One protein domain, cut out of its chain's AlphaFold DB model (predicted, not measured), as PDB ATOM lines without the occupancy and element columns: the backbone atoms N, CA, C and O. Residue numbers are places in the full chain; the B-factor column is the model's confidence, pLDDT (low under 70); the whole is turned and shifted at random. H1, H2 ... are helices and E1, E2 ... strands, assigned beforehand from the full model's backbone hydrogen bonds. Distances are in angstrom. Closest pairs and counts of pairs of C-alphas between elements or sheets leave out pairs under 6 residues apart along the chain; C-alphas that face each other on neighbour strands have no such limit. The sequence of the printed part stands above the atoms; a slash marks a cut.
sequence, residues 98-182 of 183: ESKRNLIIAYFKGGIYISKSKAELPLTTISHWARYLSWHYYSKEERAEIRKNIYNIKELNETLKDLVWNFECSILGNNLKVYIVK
ATOM      1  N   GLU A  98     -27.274  30.917 -50.086       51.84
ATOM      2  CA  GLU A  98     -26.933  31.248 -48.710       51.84
ATOM      3  C   GLU A  98     -25.432  31.558 -48.586       51.84
ATOM      4  O   GLU A  98     -24.620  30.656 -48.415       51.84
ATOM      5  N   SER A  99     -25.090  32.851 -48.660       53.44
ATOM      6  CA  SER A  99     -23.866  33.497 -48.142       53.44
ATOM      7  C   SER A  99     -22.811  32.522 -47.596       53.44
ATOM      8  O   SER A  99     -23.048  31.972 -46.525       53.44
ATOM      9  N   LYS A 100     -21.668  32.337 -48.270       60.88
ATOM     10  CA  LYS A 100     -20.531  31.503 -47.826       60.88
ATOM     11  C   LYS A 100     -20.363  31.507 -46.292       60.88
ATOM     12  O   LYS A 100     -19.880  32.486 -45.722       60.88
ATOM     13  N   ARG A 101     -20.833  30.455 -45.606       73.75
ATOM     14  CA  ARG A 101     -20.701  30.291 -44.151       73.75
ATOM     15  C   ARG A 101     -19.651  29.241 -43.842       73.75
ATOM     16  O   ARG A 101     -19.888  28.054 -44.048       73.75
ATOM     17  N   ASN A 102     -18.553  29.672 -43.237       79.94
ATOM     18  CA  ASN A 102     -17.552  28.770 -42.684       79.94
ATOM     19  C   ASN A 102     -18.177  27.881 -41.592       79.94
ATOM     20  O   ASN A 102     -18.845  28.384 -40.685       79.94
ATOM     21  N   LEU A 103     -17.951  26.569 -41.632       84.38
ATOM     22  CA  LEU A 103     -18.303  25.669 -40.528       84.38
ATOM     23  C   LEU A 103     -17.123  25.610 -39.556       84.38
ATOM     24  O   LEU A 103     -16.021  25.247 -39.955       84.38
ATOM     25  N   ILE A 104     -17.350  25.947 -38.288       87.69
ATOM     26  CA  ILE A 104     -16.341  25.837 -37.232       87.69
ATOM     27  C   ILE A 104     -16.620  24.621 -36.351       87.69
ATOM     28  O   ILE A 104     -17.740  24.443 -35.871       87.69
ATOM     29  N   ILE A 105     -15.584  23.812 -36.136       88.25
ATOM     30  CA  ILE A 105     -15.561  22.674 -35.214       88.25
ATOM     31  C   ILE A 105     -14.355  22.870 -34.295       88.25
ATOM     32  O   ILE A 105     -13.212  22.824 -34.749       88.25
ATOM     33  N   ALA A 106     -14.599  23.125 -33.013       87.38
ATOM     34  CA  ALA A 106     -13.555  23.383 -32.029       87.38
ATOM     35  C   ALA A 106     -13.587  22.346 -30.905       87.38
ATOM     36  O   ALA A 106     -14.617  22.168 -30.258       87.38
ATOM     37  N   TYR A 107     -12.438  21.725 -30.656       85.62
ATOM     38  CA  TYR A 107     -12.194  20.767 -29.583       85.62
ATOM     39  C   TYR A 107     -11.436  21.468 -28.463       85.62
ATOM     40  O   TYR A 107     -10.367  22.049 -28.686       85.62
ATOM     41  N   PHE A 108     -12.002  21.447 -27.261       82.94
ATOM     42  CA  PHE A 108     -11.484  22.188 -26.121       82.94
ATOM     43  C   PHE A 108     -11.800  21.460 -24.802       82.94
ATOM     44  O   PHE A 108     -12.557  20.497 -24.763       82.94
ATOM     45  N   LYS A 109     -11.218  21.912 -23.687       80.88
ATOM     46  CA  LYS A 109     -11.297  21.231 -22.377       80.88
ATOM     47  C   LYS A 109     -12.732  21.053 -21.854       80.88
ATOM     48  O   LYS A 109     -12.993  20.133 -21.093       80.88
ATOM     49  N   GLY A 110     -13.651  21.929 -22.258       76.38
ATOM     50  CA  GLY A 110     -15.068  21.881 -21.887       76.38
ATOM     51  C   GLY A 110     -15.968  21.156 -22.890       76.38
ATOM     52  O   GLY A 110     -17.185  21.254 -22.762       76.38
ATOM     53  N   GLY A 111     -15.395  20.474 -23.888       82.00
ATOM     54  CA  GLY A 111     -16.129  19.706 -24.890       82.00
ATOM     55  C   GLY A 111     -15.892  20.196 -26.316       82.00
ATOM     56  O   GLY A 111     -14.788  20.597 -26.686       82.00
ATOM     57  N   ILE A 112     -16.944  20.124 -27.131       83.69
ATOM     58  CA  ILE A 112     -16.885  20.411 -28.565       83.69
ATOM     59  C   ILE A 112     -17.876  21.522 -28.891       83.69
ATOM     60  O   ILE A 112     -19.019  21.514 -28.434       83.69
ATOM     61  N   TYR A 113     -17.433  22.490 -29.688       85.50
ATOM     62  CA  TYR A 113     -18.289  23.532 -30.241       85.50
ATOM     63  C   TYR A 113     -18.398  23.356 -31.747       85.50
ATOM     64  O   TYR A 113     -17.388  23.259 -32.441       85.50
ATOM     65  N   ILE A 114     -19.630  23.382 -32.247       85.12
ATOM     66  CA  ILE A 114     -19.943  23.222 -33.663       85.12
ATOM     67  C   ILE A 114     -20.913  24.332 -34.050       85.12
ATOM     68  O   ILE A 114     -21.951  24.495 -33.405       85.12
ATOM     69  N   SER A 115     -20.597  25.112 -35.085       84.81
ATOM     70  CA  SER A 115     -21.504  26.151 -35.588       84.81
ATOM     71  C   SER A 115     -21.195  26.592 -37.015       84.81
ATOM     72  O   SER A 115     -20.055  26.515 -37.470       84.81
ATOM     73  N   LYS A 116     -22.202  27.132 -37.710       82.62
ATOM     74  CA  LYS A 116     -22.005  27.878 -38.959       82.62
ATOM     75  C   LYS A 116     -21.691  29.340 -38.625       82.62
ATOM     76  O   LYS A 116     -22.512  30.040 -38.034       82.62
ATOM     77  N   SER A 117     -20.522  29.809 -39.034       82.06
ATOM     78  CA  SER A 117     -20.084  31.199 -38.926       82.06
ATOM     79  C   SER A 117     -20.489  31.987 -40.165       82.06
ATOM     80  O   SER A 117     -20.299  31.534 -41.288       82.06
ATOM     81  N   LYS A 118     -21.020  33.197 -39.967       77.94
ATOM     82  CA  LYS A 118     -21.249  34.160 -41.058       77.94
ATOM     83  C   LYS A 118     -19.996  34.965 -41.416       77.94
ATOM     84  O   LYS A 118     -20.044  35.755 -42.349       77.94
ATOM     85  N   ALA A 119     -18.916  34.838 -40.644       80.44
ATOM     86  CA  ALA A 119     -17.691  35.563 -40.939       80.44
ATOM     87  C   ALA A 119     -16.994  34.922 -42.141       80.44
ATOM     88  O   ALA A 119     -16.745  33.716 -42.141       80.44
ATOM     89  N   GLU A 120     -16.668  35.744 -43.136       72.31
ATOM     90  CA  GLU A 120     -16.023  35.303 -44.375       72.31
ATOM     91  C   GLU A 120     -14.577  34.858 -44.132       72.31
ATOM     92  O   GLU A 120     -14.120  33.868 -44.704       72.31
ATOM     93  N   LEU A 121     -13.872  35.545 -43.225       82.19
ATOM     94  CA  LEU A 121     -12.482  35.252 -42.898       82.19
ATOM     95  C   LEU A 121     -12.369  34.219 -41.760       82.19
ATOM     96  O   LEU A 121     -13.024  34.362 -40.714       82.19
ATOM     97  N   PRO A 122     -11.495  33.206 -41.895       84.62
ATOM     98  CA  PRO A 122     -11.299  32.201 -40.855       84.62
ATOM     99  C   PRO A 122     -10.757  32.781 -39.540       84.62
ATOM    100  O   PRO A 122     -11.258  32.423 -38.478       84.62
ATOM    101  N   LEU A 123      -9.835  33.752 -39.573       86.81
ATOM    102  CA  LEU A 123      -9.320  34.404 -38.355       86.81
ATOM    103  C   LEU A 123     -10.427  35.096 -37.536       86.81
ATOM    104  O   LEU A 123     -10.492  34.967 -36.308       86.81
ATOM    105  N   THR A 124     -11.354  35.779 -38.215       86.31
ATOM    106  CA  THR A 124     -12.532  36.389 -37.577       86.31
ATOM    107  C   THR A 124     -13.459  35.324 -36.992       86.31
ATOM    108  O   THR A 124     -14.003  35.507 -35.904       86.31
ATOM    109  N   THR A 125     -13.601  34.184 -37.675       88.06
ATOM    110  CA  THR A 125     -14.389  33.042 -37.187       88.06
ATOM    111  C   THR A 125     -13.829  32.478 -35.877       88.06
ATOM    112  O   THR A 125     -14.605  32.275 -34.941       88.06
ATOM    113  N   ILE A 126     -12.505  32.309 -35.752       88.69
ATOM    114  CA  ILE A 126     -11.865  31.866 -34.493       88.69
ATOM    115  C   ILE A 126     -12.131  32.872 -33.374       88.69
ATOM    116  O   ILE A 126     -12.572  32.497 -32.289       88.69
ATOM    117  N   SER A 127     -11.914  34.159 -33.649       85.88
ATOM    118  CA  SER A 127     -12.096  35.225 -32.658       85.88
ATOM    119  C   SER A 127     -13.538  35.294 -32.142       85.88
ATOM    120  O   SER A 127     -13.771  35.482 -30.948       85.88
ATOM    121  N   HIS A 128     -14.525  35.111 -33.023       84.75
ATOM    122  CA  HIS A 128     -15.935  35.040 -32.639       84.75
ATOM    123  C   HIS A 128     -16.265  33.794 -31.826       84.75
ATOM    124  O   HIS A 128     -16.934  33.910 -30.797       84.75
ATOM    125  N   TRP A 129     -15.796  32.622 -32.252       88.94
ATOM    126  CA  TRP A 129     -16.009  31.381 -31.512       88.94
ATOM    127  C   TRP A 129     -15.439  31.451 -30.090       88.94
ATOM    128  O   TRP A 129     -16.109  31.029 -29.150       88.94
ATOM    129  N   ALA A 130     -14.260  32.051 -29.912       87.12
ATOM    130  CA  ALA A 130     -13.583  32.151 -28.617       87.12
ATOM    131  C   ALA A 130     -14.442  32.809 -27.519       87.12
ATOM    132  O   ALA A 130     -14.241  32.565 -26.331       87.12
ATOM    133  N   ARG A 131     -15.438  33.621 -27.896       86.12
ATOM    134  CA  ARG A 131     -16.395  34.242 -26.963       86.12
ATOM    135  C   ARG A 131     -17.314  33.212 -26.294       86.12
ATOM    136  O   ARG A 131     -17.789  33.471 -25.194       86.12
ATOM    137  N   TYR A 132     -17.521  32.060 -26.930       86.31
ATOM    138  CA  TYR A 132     -18.362  30.954 -26.462       86.31
ATOM    139  C   TYR A 132     -17.572  29.840 -25.771       86.31
ATOM    140  O   TYR A 132     -18.149  28.812 -25.419       86.31
ATOM    141  N   LEU A 133     -16.264  30.023 -25.566       85.19
ATOM    142  CA  LEU A 133     -15.479  29.100 -24.757       85.19
ATOM    143  C   LEU A 133     -16.104  28.962 -23.367       85.19
ATOM    144  O   LEU A 133     -16.448  29.950 -22.714       85.19
ATOM    145  N   SER A 134     -16.205  27.726 -22.886       85.38
ATOM    146  CA  SER A 134     -16.633  27.428 -21.519       85.38
ATOM    147  C   SER A 134     -15.513  27.783 -20.534       85.38
ATOM    148  O   SER A 134     -14.861  26.918 -19.955       85.38
ATOM    149  N   TRP A 135     -15.266  29.085 -20.361       87.50
ATOM    150  CA  TRP A 135     -14.126  29.640 -19.627       87.50
ATOM    151  C   TRP A 135     -14.001  29.126 -18.189       87.50
ATOM    152  O   TRP A 135     -12.899  29.108 -17.649       87.50
ATOM    153  N   HIS A 136     -15.100  28.675 -17.580       88.88
ATOM    154  CA  HIS A 136     -15.112  28.111 -16.232       88.88
ATOM    155  C   HIS A 136     -14.272  26.830 -16.080       88.88
ATOM    156  O   HIS A 136     -13.800  26.577 -14.980       88.88
ATOM    157  N   TYR A 137     -13.998  26.081 -17.159       86.69
ATOM    158  CA  TYR A 137     -13.089  24.918 -17.127       86.69
ATOM    159  C   TYR A 137     -11.594  25.283 -17.137       86.69
ATOM    160  O   TYR A 137     -10.739  24.401 -17.019       86.69
ATOM    161  N   TYR A 138     -11.272  26.567 -17.294       86.94
ATOM    162  CA  TYR A 138      -9.903  27.055 -17.431       86.94
ATOM    163  C   TYR A 138      -9.463  27.867 -16.214       86.94
ATOM    164  O   TYR A 138     -10.233  28.702 -15.721       86.94
ATOM    165  N   SER A 139      -8.216  27.676 -15.781       90.06
ATOM    166  CA  SER A 139      -7.553  28.507 -14.771       90.06
ATOM    167  C   SER A 139      -7.327  29.934 -15.282       90.06
ATOM    168  O   SER A 139      -7.496  30.236 -16.468       90.06
ATOM    169  N   LYS A 140      -6.940  30.851 -14.392       92.38
ATOM    170  CA  LYS A 140      -6.639  32.240 -14.770       92.38
ATOM    171  C   LYS A 140      -5.473  32.312 -15.766       92.38
ATOM    172  O   LYS A 140      -5.533  33.096 -16.713       92.38
ATOM    173  N   GLU A 141      -4.463  31.476 -15.571       91.69
ATOM    174  CA  GLU A 141      -3.256  31.364 -16.391       91.69
ATOM    175  C   GLU A 141      -3.593  30.774 -17.764       91.69
ATOM    176  O   GLU A 141      -3.244  31.367 -18.783       91.69
ATOM    177  N   GLU A 142      -4.366  29.679 -17.806       89.06
ATOM    178  CA  GLU A 142      -4.849  29.088 -19.063       89.06
ATOM    179  C   GLU A 142      -5.651  30.118 -19.877       89.06
ATOM    180  O   GLU A 142      -5.436  30.279 -21.077       89.06
ATOM    181  N   ARG A 143      -6.543  30.884 -19.228       89.31
ATOM    182  CA  ARG A 143      -7.327  31.946 -19.887       89.31
ATOM    183  C   ARG A 143      -6.444  33.046 -20.474       89.31
ATOM    184  O   ARG A 143      -6.765  33.561 -21.545       89.31
ATOM    185  N   ALA A 144      -5.384  33.446 -19.774       89.62
ATOM    186  CA  ALA A 144      -4.465  34.477 -20.249       89.62
ATOM    187  C   ALA A 144      -3.710  34.007 -21.500       89.62
ATOM    188  O   ALA A 144      -3.672  34.733 -22.495       89.62
ATOM    189  N   GLU A 145      -3.206  32.773 -21.482       89.06
ATOM    190  CA  GLU A 145      -2.483  32.189 -22.615       89.06
ATOM    191  C   GLU A 145      -3.403  31.959 -23.822       89.06
ATOM    192  O   GLU A 145      -3.044  32.305 -24.946       89.06
ATOM    193  N   ILE A 146      -4.638  31.485 -23.608       87.50
ATOM    194  CA  ILE A 146      -5.638  31.350 -24.682       87.50
ATOM    195  C   ILE A 146      -5.909  32.696 -25.346       87.50
ATOM    196  O   ILE A 146      -5.900  32.785 -26.571       87.50
ATOM    197  N   ARG A 147      -6.155  33.753 -24.562       88.25
ATOM    198  CA  ARG A 147      -6.408  35.090 -25.122       88.25
ATOM    199  C   ARG A 147      -5.208  35.577 -25.914       88.25
ATOM    200  O   ARG A 147      -5.378  36.009 -27.048       88.25
ATOM    201  N   LYS A 148      -4.006  35.473 -25.348       87.38
ATOM    202  CA  LYS A 148      -2.770  35.844 -26.038       87.38
ATOM    203  C   LYS A 148      -2.639  35.097 -27.365       87.38
ATOM    204  O   LYS A 148      -2.349  35.739 -28.367       87.38
ATOM    205  N   ASN A 149      -2.898  33.793 -27.389       86.19
ATOM    206  CA  ASN A 149      -2.787  32.996 -28.604       86.19
ATOM    207  C   ASN A 149      -3.866  33.361 -29.627       86.19
ATOM    208  O   ASN A 149      -3.512  33.582 -30.773       86.19
ATOM    209  N   ILE A 150      -5.135  33.509 -29.226       86.12
ATOM    210  CA  ILE A 150      -6.254  33.825 -30.136       86.12
ATOM    211  C   ILE A 150      -6.180  35.253 -30.697       86.12
ATOM    212  O   ILE A 150      -6.464  35.459 -31.874       86.12
ATOM    213  N   TYR A 151      -5.789  36.244 -29.893       78.12
ATOM    214  CA  TYR A 151      -5.700  37.636 -30.352       78.12
ATOM    215  C   TYR A 151      -4.424  37.938 -31.146       78.12
ATOM    216  O   TYR A 151      -4.400  38.919 -31.882       78.12
ATOM    217  N   ASN A 152      -3.386  37.103 -31.030       81.44
ATOM    218  CA  ASN A 152      -2.135  37.252 -31.781       81.44
ATOM    219  C   ASN A 152      -1.970  36.206 -32.896       81.44
ATOM    220  O   ASN A 152      -0.851  36.025 -33.379       81.44
ATOM    221  N   ILE A 153      -3.038  35.510 -33.309       83.69
ATOM    222  CA  ILE A 153      -2.963  34.583 -34.449       83.69
ATOM    223  C   ILE A 153      -2.594  35.390 -35.695       83.69
ATOM    224  O   ILE A 153      -3.373  36.225 -36.153       83.69
ATOM    225  N   LYS A 154      -1.406  35.124 -36.244       76.38
ATOM    226  CA  LYS A 154      -0.943  35.725 -37.502       76.38
ATOM    227  C   LYS A 154      -1.182  34.817 -38.703       76.38
ATOM    228  O   LYS A 154      -1.406  35.317 -39.798       76.38
ATOM    229  N   GLU A 155      -1.160  33.503 -38.494       77.25
ATOM    230  CA  GLU A 155      -1.187  32.506 -39.562       77.25
ATOM    231  C   GLU A 155      -2.052  31.303 -39.163       77.25
ATOM    232  O   GLU A 155      -2.215  30.996 -37.979       77.25
ATOM    233  N   LEU A 156      -2.628  30.642 -40.168       83.12
ATOM    234  CA  LEU A 156      -3.415  29.416 -40.038       83.12
ATOM    235  C   LEU A 156      -2.722  28.298 -40.807       83.12
ATOM    236  O   LEU A 156      -2.117  28.551 -41.847       83.12
ATOM    237  N   ASN A 157      -2.870  27.060 -40.338       82.12
ATOM    238  CA  ASN A 157      -2.351  25.909 -41.067       82.12
ATOM    239  C   ASN A 157      -3.408  25.375 -42.040       82.12
ATOM    240  O   ASN A 157      -4.582  25.224 -41.687       82.12
ATOM    241  N   GLU A 158      -2.985  25.000 -43.243       77.19
ATOM    242  CA  GLU A 158      -3.830  24.361 -44.255       77.19
ATOM    243  C   GLU A 158      -3.556  22.855 -44.299       77.19
ATOM    244  O   GLU A 158      -2.426  22.421 -44.507       77.19
ATOM    245  N   THR A 159      -4.582  22.025 -44.073       69.00
ATOM    246  CA  THR A 159      -4.396  20.557 -43.963       69.00
ATOM    247  C   THR A 159      -4.762  19.805 -45.241       69.00
ATOM    248  O   THR A 159      -4.056  18.894 -45.657       69.00
ATOM    249  N   LEU A 160      -5.875  20.181 -45.876       66.12
ATOM    250  CA  LEU A 160      -6.427  19.531 -47.075       66.12
ATOM    251  C   LEU A 160      -6.455  20.497 -48.266       66.12
ATOM    252  O   LEU A 160      -7.443  20.590 -48.993       66.12
ATOM    253  N   LYS A 161      -5.363  21.252 -48.392       60.00
ATOM    254  CA  LYS A 161      -4.990  22.194 -49.456       60.00
ATOM    255  C   LYS A 161      -5.925  23.357 -49.813       60.00
ATOM    256  O   LYS A 161      -5.383  24.317 -50.312       60.00
ATOM    257  N   ASP A 162      -7.229  23.337 -49.529       69.00
ATOM    258  CA  ASP A 162      -8.112  24.513 -49.740       69.00
ATOM    259  C   ASP A 162      -9.438  24.483 -48.955       69.00
ATOM    260  O   ASP A 162     -10.150  25.487 -48.878       69.00
ATOM    261  N   LEU A 163      -9.813  23.322 -48.400       79.00
ATOM    262  CA  LEU A 163     -11.139  23.120 -47.801       79.00
ATOM    263  C   LEU A 163     -11.170  23.314 -46.287       79.00
ATOM    264  O   LEU A 163     -12.240  23.544 -45.730       79.00
ATOM    265  N   VAL A 164     -10.024  23.181 -45.611       85.56
ATOM    266  CA  VAL A 164      -9.948  23.215 -44.147       85.56
ATOM    267  C   VAL A 164      -8.747  24.024 -43.693       85.56
ATOM    268  O   VAL A 164      -7.602  23.640 -43.951       85.56
ATOM    269  N   TRP A 165      -9.034  25.081 -42.941       88.44
ATOM    270  CA  TRP A 165      -8.054  25.774 -42.115       88.44
ATOM    271  C   TRP A 165      -8.080  25.211 -40.705       88.44
ATOM    272  O   TRP A 165      -9.143  24.846 -40.194       88.44
ATOM    273  N   ASN A 166      -6.924  25.168 -40.054       88.06
ATOM    274  CA  ASN A 166      -6.851  24.837 -38.645       88.06
ATOM    275  C   ASN A 166      -6.018  25.840 -37.846       88.06
ATOM    276  O   ASN A 166      -5.119  26.508 -38.362       88.06
ATOM    277  N   PHE A 167      -6.351  25.910 -36.565       86.56
ATOM    278  CA  PHE A 167      -5.563  26.554 -35.533       86.56
ATOM    279  C   PHE A 167      -5.416  25.579 -34.372       86.56
ATOM    280  O   PHE A 167      -6.413  25.064 -33.858       86.56
ATOM    281  N   GLU A 168      -4.180  25.341 -33.952       84.31
ATOM    282  CA  GLU A 168      -3.874  24.500 -32.804       84.31
ATOM    283  C   GLU A 168      -2.928  25.243 -31.865       84.31
ATOM    284  O   GLU A 168      -1.932  25.817 -32.306       84.31
ATOM    285  N   CYS A 169      -3.220  25.231 -30.567       79.88
ATOM    286  CA  CYS A 169      -2.301  25.752 -29.564       79.88
ATOM    287  C   CYS A 169      -2.280  24.871 -28.312       79.88
ATOM    288  O   CYS A 169      -3.307  24.338 -27.883       79.88
ATOM    289  N   SER A 170      -1.087  24.717 -27.733       77.00
ATOM    290  CA  SER A 170      -0.908  24.049 -26.446       77.00
ATOM    291  C   SER A 170      -0.985  25.083 -25.324       77.00
ATOM    292  O   SER A 170      -0.352  26.134 -25.387       77.00
ATOM    293  N   ILE A 171      -1.789  24.797 -24.309       76.19
ATOM    294  CA  ILE A 171      -2.095  25.656 -23.170       76.19
ATOM    295  C   ILE A 171      -1.792  24.839 -21.919       76.19
ATOM    296  O   ILE A 171      -2.614  24.030 -21.495       76.19
ATOM    297  N   LEU A 172      -0.603  25.028 -21.342       75.00
ATOM    298  CA  LEU A 172      -0.198  24.405 -20.070       75.00
ATOM    299  C   LEU A 172      -0.480  22.883 -20.003       75.00
ATOM    300  O   LEU A 172      -0.933  22.372 -18.983       75.00
ATOM    301  N   GLY A 173      -0.240  22.160 -21.104       69.25
ATOM    302  CA  GLY A 173      -0.459  20.708 -21.207       69.25
ATOM    303  C   GLY A 173      -1.817  20.279 -21.780       69.25
ATOM    304  O   GLY A 173      -2.002  19.099 -22.067       69.25
ATOM    305  N   ASN A 174      -2.744  21.211 -22.010       71.12
ATOM    306  CA  ASN A 174      -3.988  20.981 -22.751       71.12
ATOM    307  C   ASN A 174      -3.848  21.461 -24.197       71.12
ATOM    308  O   ASN A 174      -3.152  22.438 -24.449       71.12
ATOM    309  N   ASN A 175      -4.549  20.843 -25.148       75.62
ATOM    310  CA  ASN A 175      -4.588  21.350 -26.521       75.62
ATOM    311  C   ASN A 175      -5.948  21.952 -26.842       75.62
ATOM    312  O   ASN A 175      -6.991  21.357 -26.575       75.62
ATOM    313  N   LEU A 176      -5.910  23.123 -27.466       82.62
ATOM    314  CA  LEU A 176      -7.036  23.699 -28.170       82.62
ATOM    315  C   LEU A 176      -6.843  23.446 -29.664       82.62
ATOM    316  O   LEU A 176      -5.788  23.773 -30.206       82.62
ATOM    317  N   LYS A 177      -7.859  22.885 -30.322       87.62
ATOM    318  CA  LYS A 177      -7.857  22.660 -31.772       87.62
ATOM    319  C   LYS A 177      -9.126  23.210 -32.385       87.62
ATOM    320  O   LYS A 177     -10.223  22.919 -31.915       87.62
ATOM    321  N   VAL A 178      -8.982  23.973 -33.454       88.56
ATOM    322  CA  VAL A 178     -10.094  24.576 -34.181       88.56
ATOM    323  C   VAL A 178      -9.941  24.235 -35.652       88.56
ATOM    324  O   VAL A 178      -8.903  24.521 -36.240       88.56
ATOM    325  N   TYR A 179     -10.981  23.653 -36.239       89.12
ATOM    326  CA  TYR A 179     -11.094  23.385 -37.667       89.12
ATOM    327  C   TYR A 179     -12.160  24.293 -38.260       89.12
ATOM    328  O   TYR A 179     -13.261  24.418 -37.721       89.12
ATOM    329  N   ILE A 180     -11.826  24.923 -39.378       89.00
ATOM    330  CA  ILE A 180     -12.718  25.787 -40.137       89.00
ATOM    331  C   ILE A 180     -12.835  25.197 -41.528       89.00
ATOM    332  O   ILE A 180     -11.886  25.243 -42.309       89.00
ATOM    333  N   VAL A 181     -14.002  24.636 -41.822       84.75
ATOM    334  CA  VAL A 181     -14.325  24.137 -43.152       84.75
ATOM    335  C   VAL A 181     -14.856  25.297 -43.979       84.75
ATOM    336  O   VAL A 181     -15.860  25.921 -43.622       84.75
ATOM    337  N   LYS A 182     -14.152  25.584 -45.069       80.19
ATOM    338  CA  LYS A 182     -14.472  26.649 -46.012       80.19
ATOM    339  C   LYS A 182     -15.709  26.272 -46.824       80.19
ATOM    340  O   LYS A 182     -15.764  25.172 -47.372       80.19
TER     341      LYS A 182
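This is residues 98 to 182 of the 183 residues of an uncharacterized protein of Prevotella copri (UniProt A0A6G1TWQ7). Four strands side by side make one twisted sheet, and two helices, H1 and H2, form a hairpin over one of its faces while the other face is bare. H1 slants over E2, E1 and E4, H2 covers the edge strand E3, and residues 152 to 163 make a long link from H2 back to E3. The printed part has 85 residues, with E1, E2, H1, H2, E3 and E4 in that order along the chain; the sheet runs E2 E1 E4 E3, antiparallel throughout, and the class is mixed, helices and strands. It is compact, with a radius of gyration of the C-alphas of 12.5 A, yet elongated, spanning 39 by 22 by 19 A.

Start at the inner strands E1, residues 102 to 108, and E4, residues 174 to 181, which are antiparallel at 168 degrees; N 105 and O 179 are 2.9 A apart, within hydrogen-bond range. Beside E1 look for the edge strand E2, residues 111 to 117, its hairpin partner, with N 113 and O 106 at 2.9 A. Beside E4 look for the other edge strand E3, residues 164 to 171, also a hairpin, with N 171 and O 174 at 2.7 A. The short stretch 157 to 158 pairs antiparallel with residues 165 to 166 of E3. H1, residues 122 to 132, is on the sheet at a height of 8.9 A, over E1, E4 and, only just, E2, on which 3 of its C-alphas fall; it runs slantwise to the strands, at 49 degrees to E1 on the local plane. The closest C-alphas of H1 and E4 are those of Pro 122 and Ile 180, 6.6 A apart. H2, residues 140 to 151, is on the same face at a height of 9.3 A, over E3, and runs only just slantwise, at 30.2 degrees on the local plane; its closest C-alpha pair with E3 is Glu 142 and Ile 171, 6.0 A. H1 and H2 form a helical hairpin, opposite ways at a shallow tilt of 26 degrees; H2 touches H1 with residues 150 to 151 alone, the closest C-alphas being those of Ser 127 and Ile 150, 6.5 A apart. In H2 every O i to N i+4 pair is within hydrogen-bond range; in H1 5 of 7 are.

Find C-alpha 102 at (-17.552, 28.770, -42.684); from there E1 runs 18.8 A to C-alpha 108, and E2 returns over 18.6 A. H1 covers 16.1 A and H2 16.5 A, the latter from C-alpha 140 at (-6.639, 32.240, -14.770). E3 runs 22.5 A, and E4 23.1 A to C-alpha 181 at (-14.325, 24.137, -43.152).

The C-alphas farthest apart are those of Glu 98 and Glu 141, 40.1 A. The printed part has no cut, and its long link is H2 to E3, 12 residues. Mean pLDDT of the printed part is 82.0; look for values under 70 at residues 98 to 100, 159 to 162 and 173.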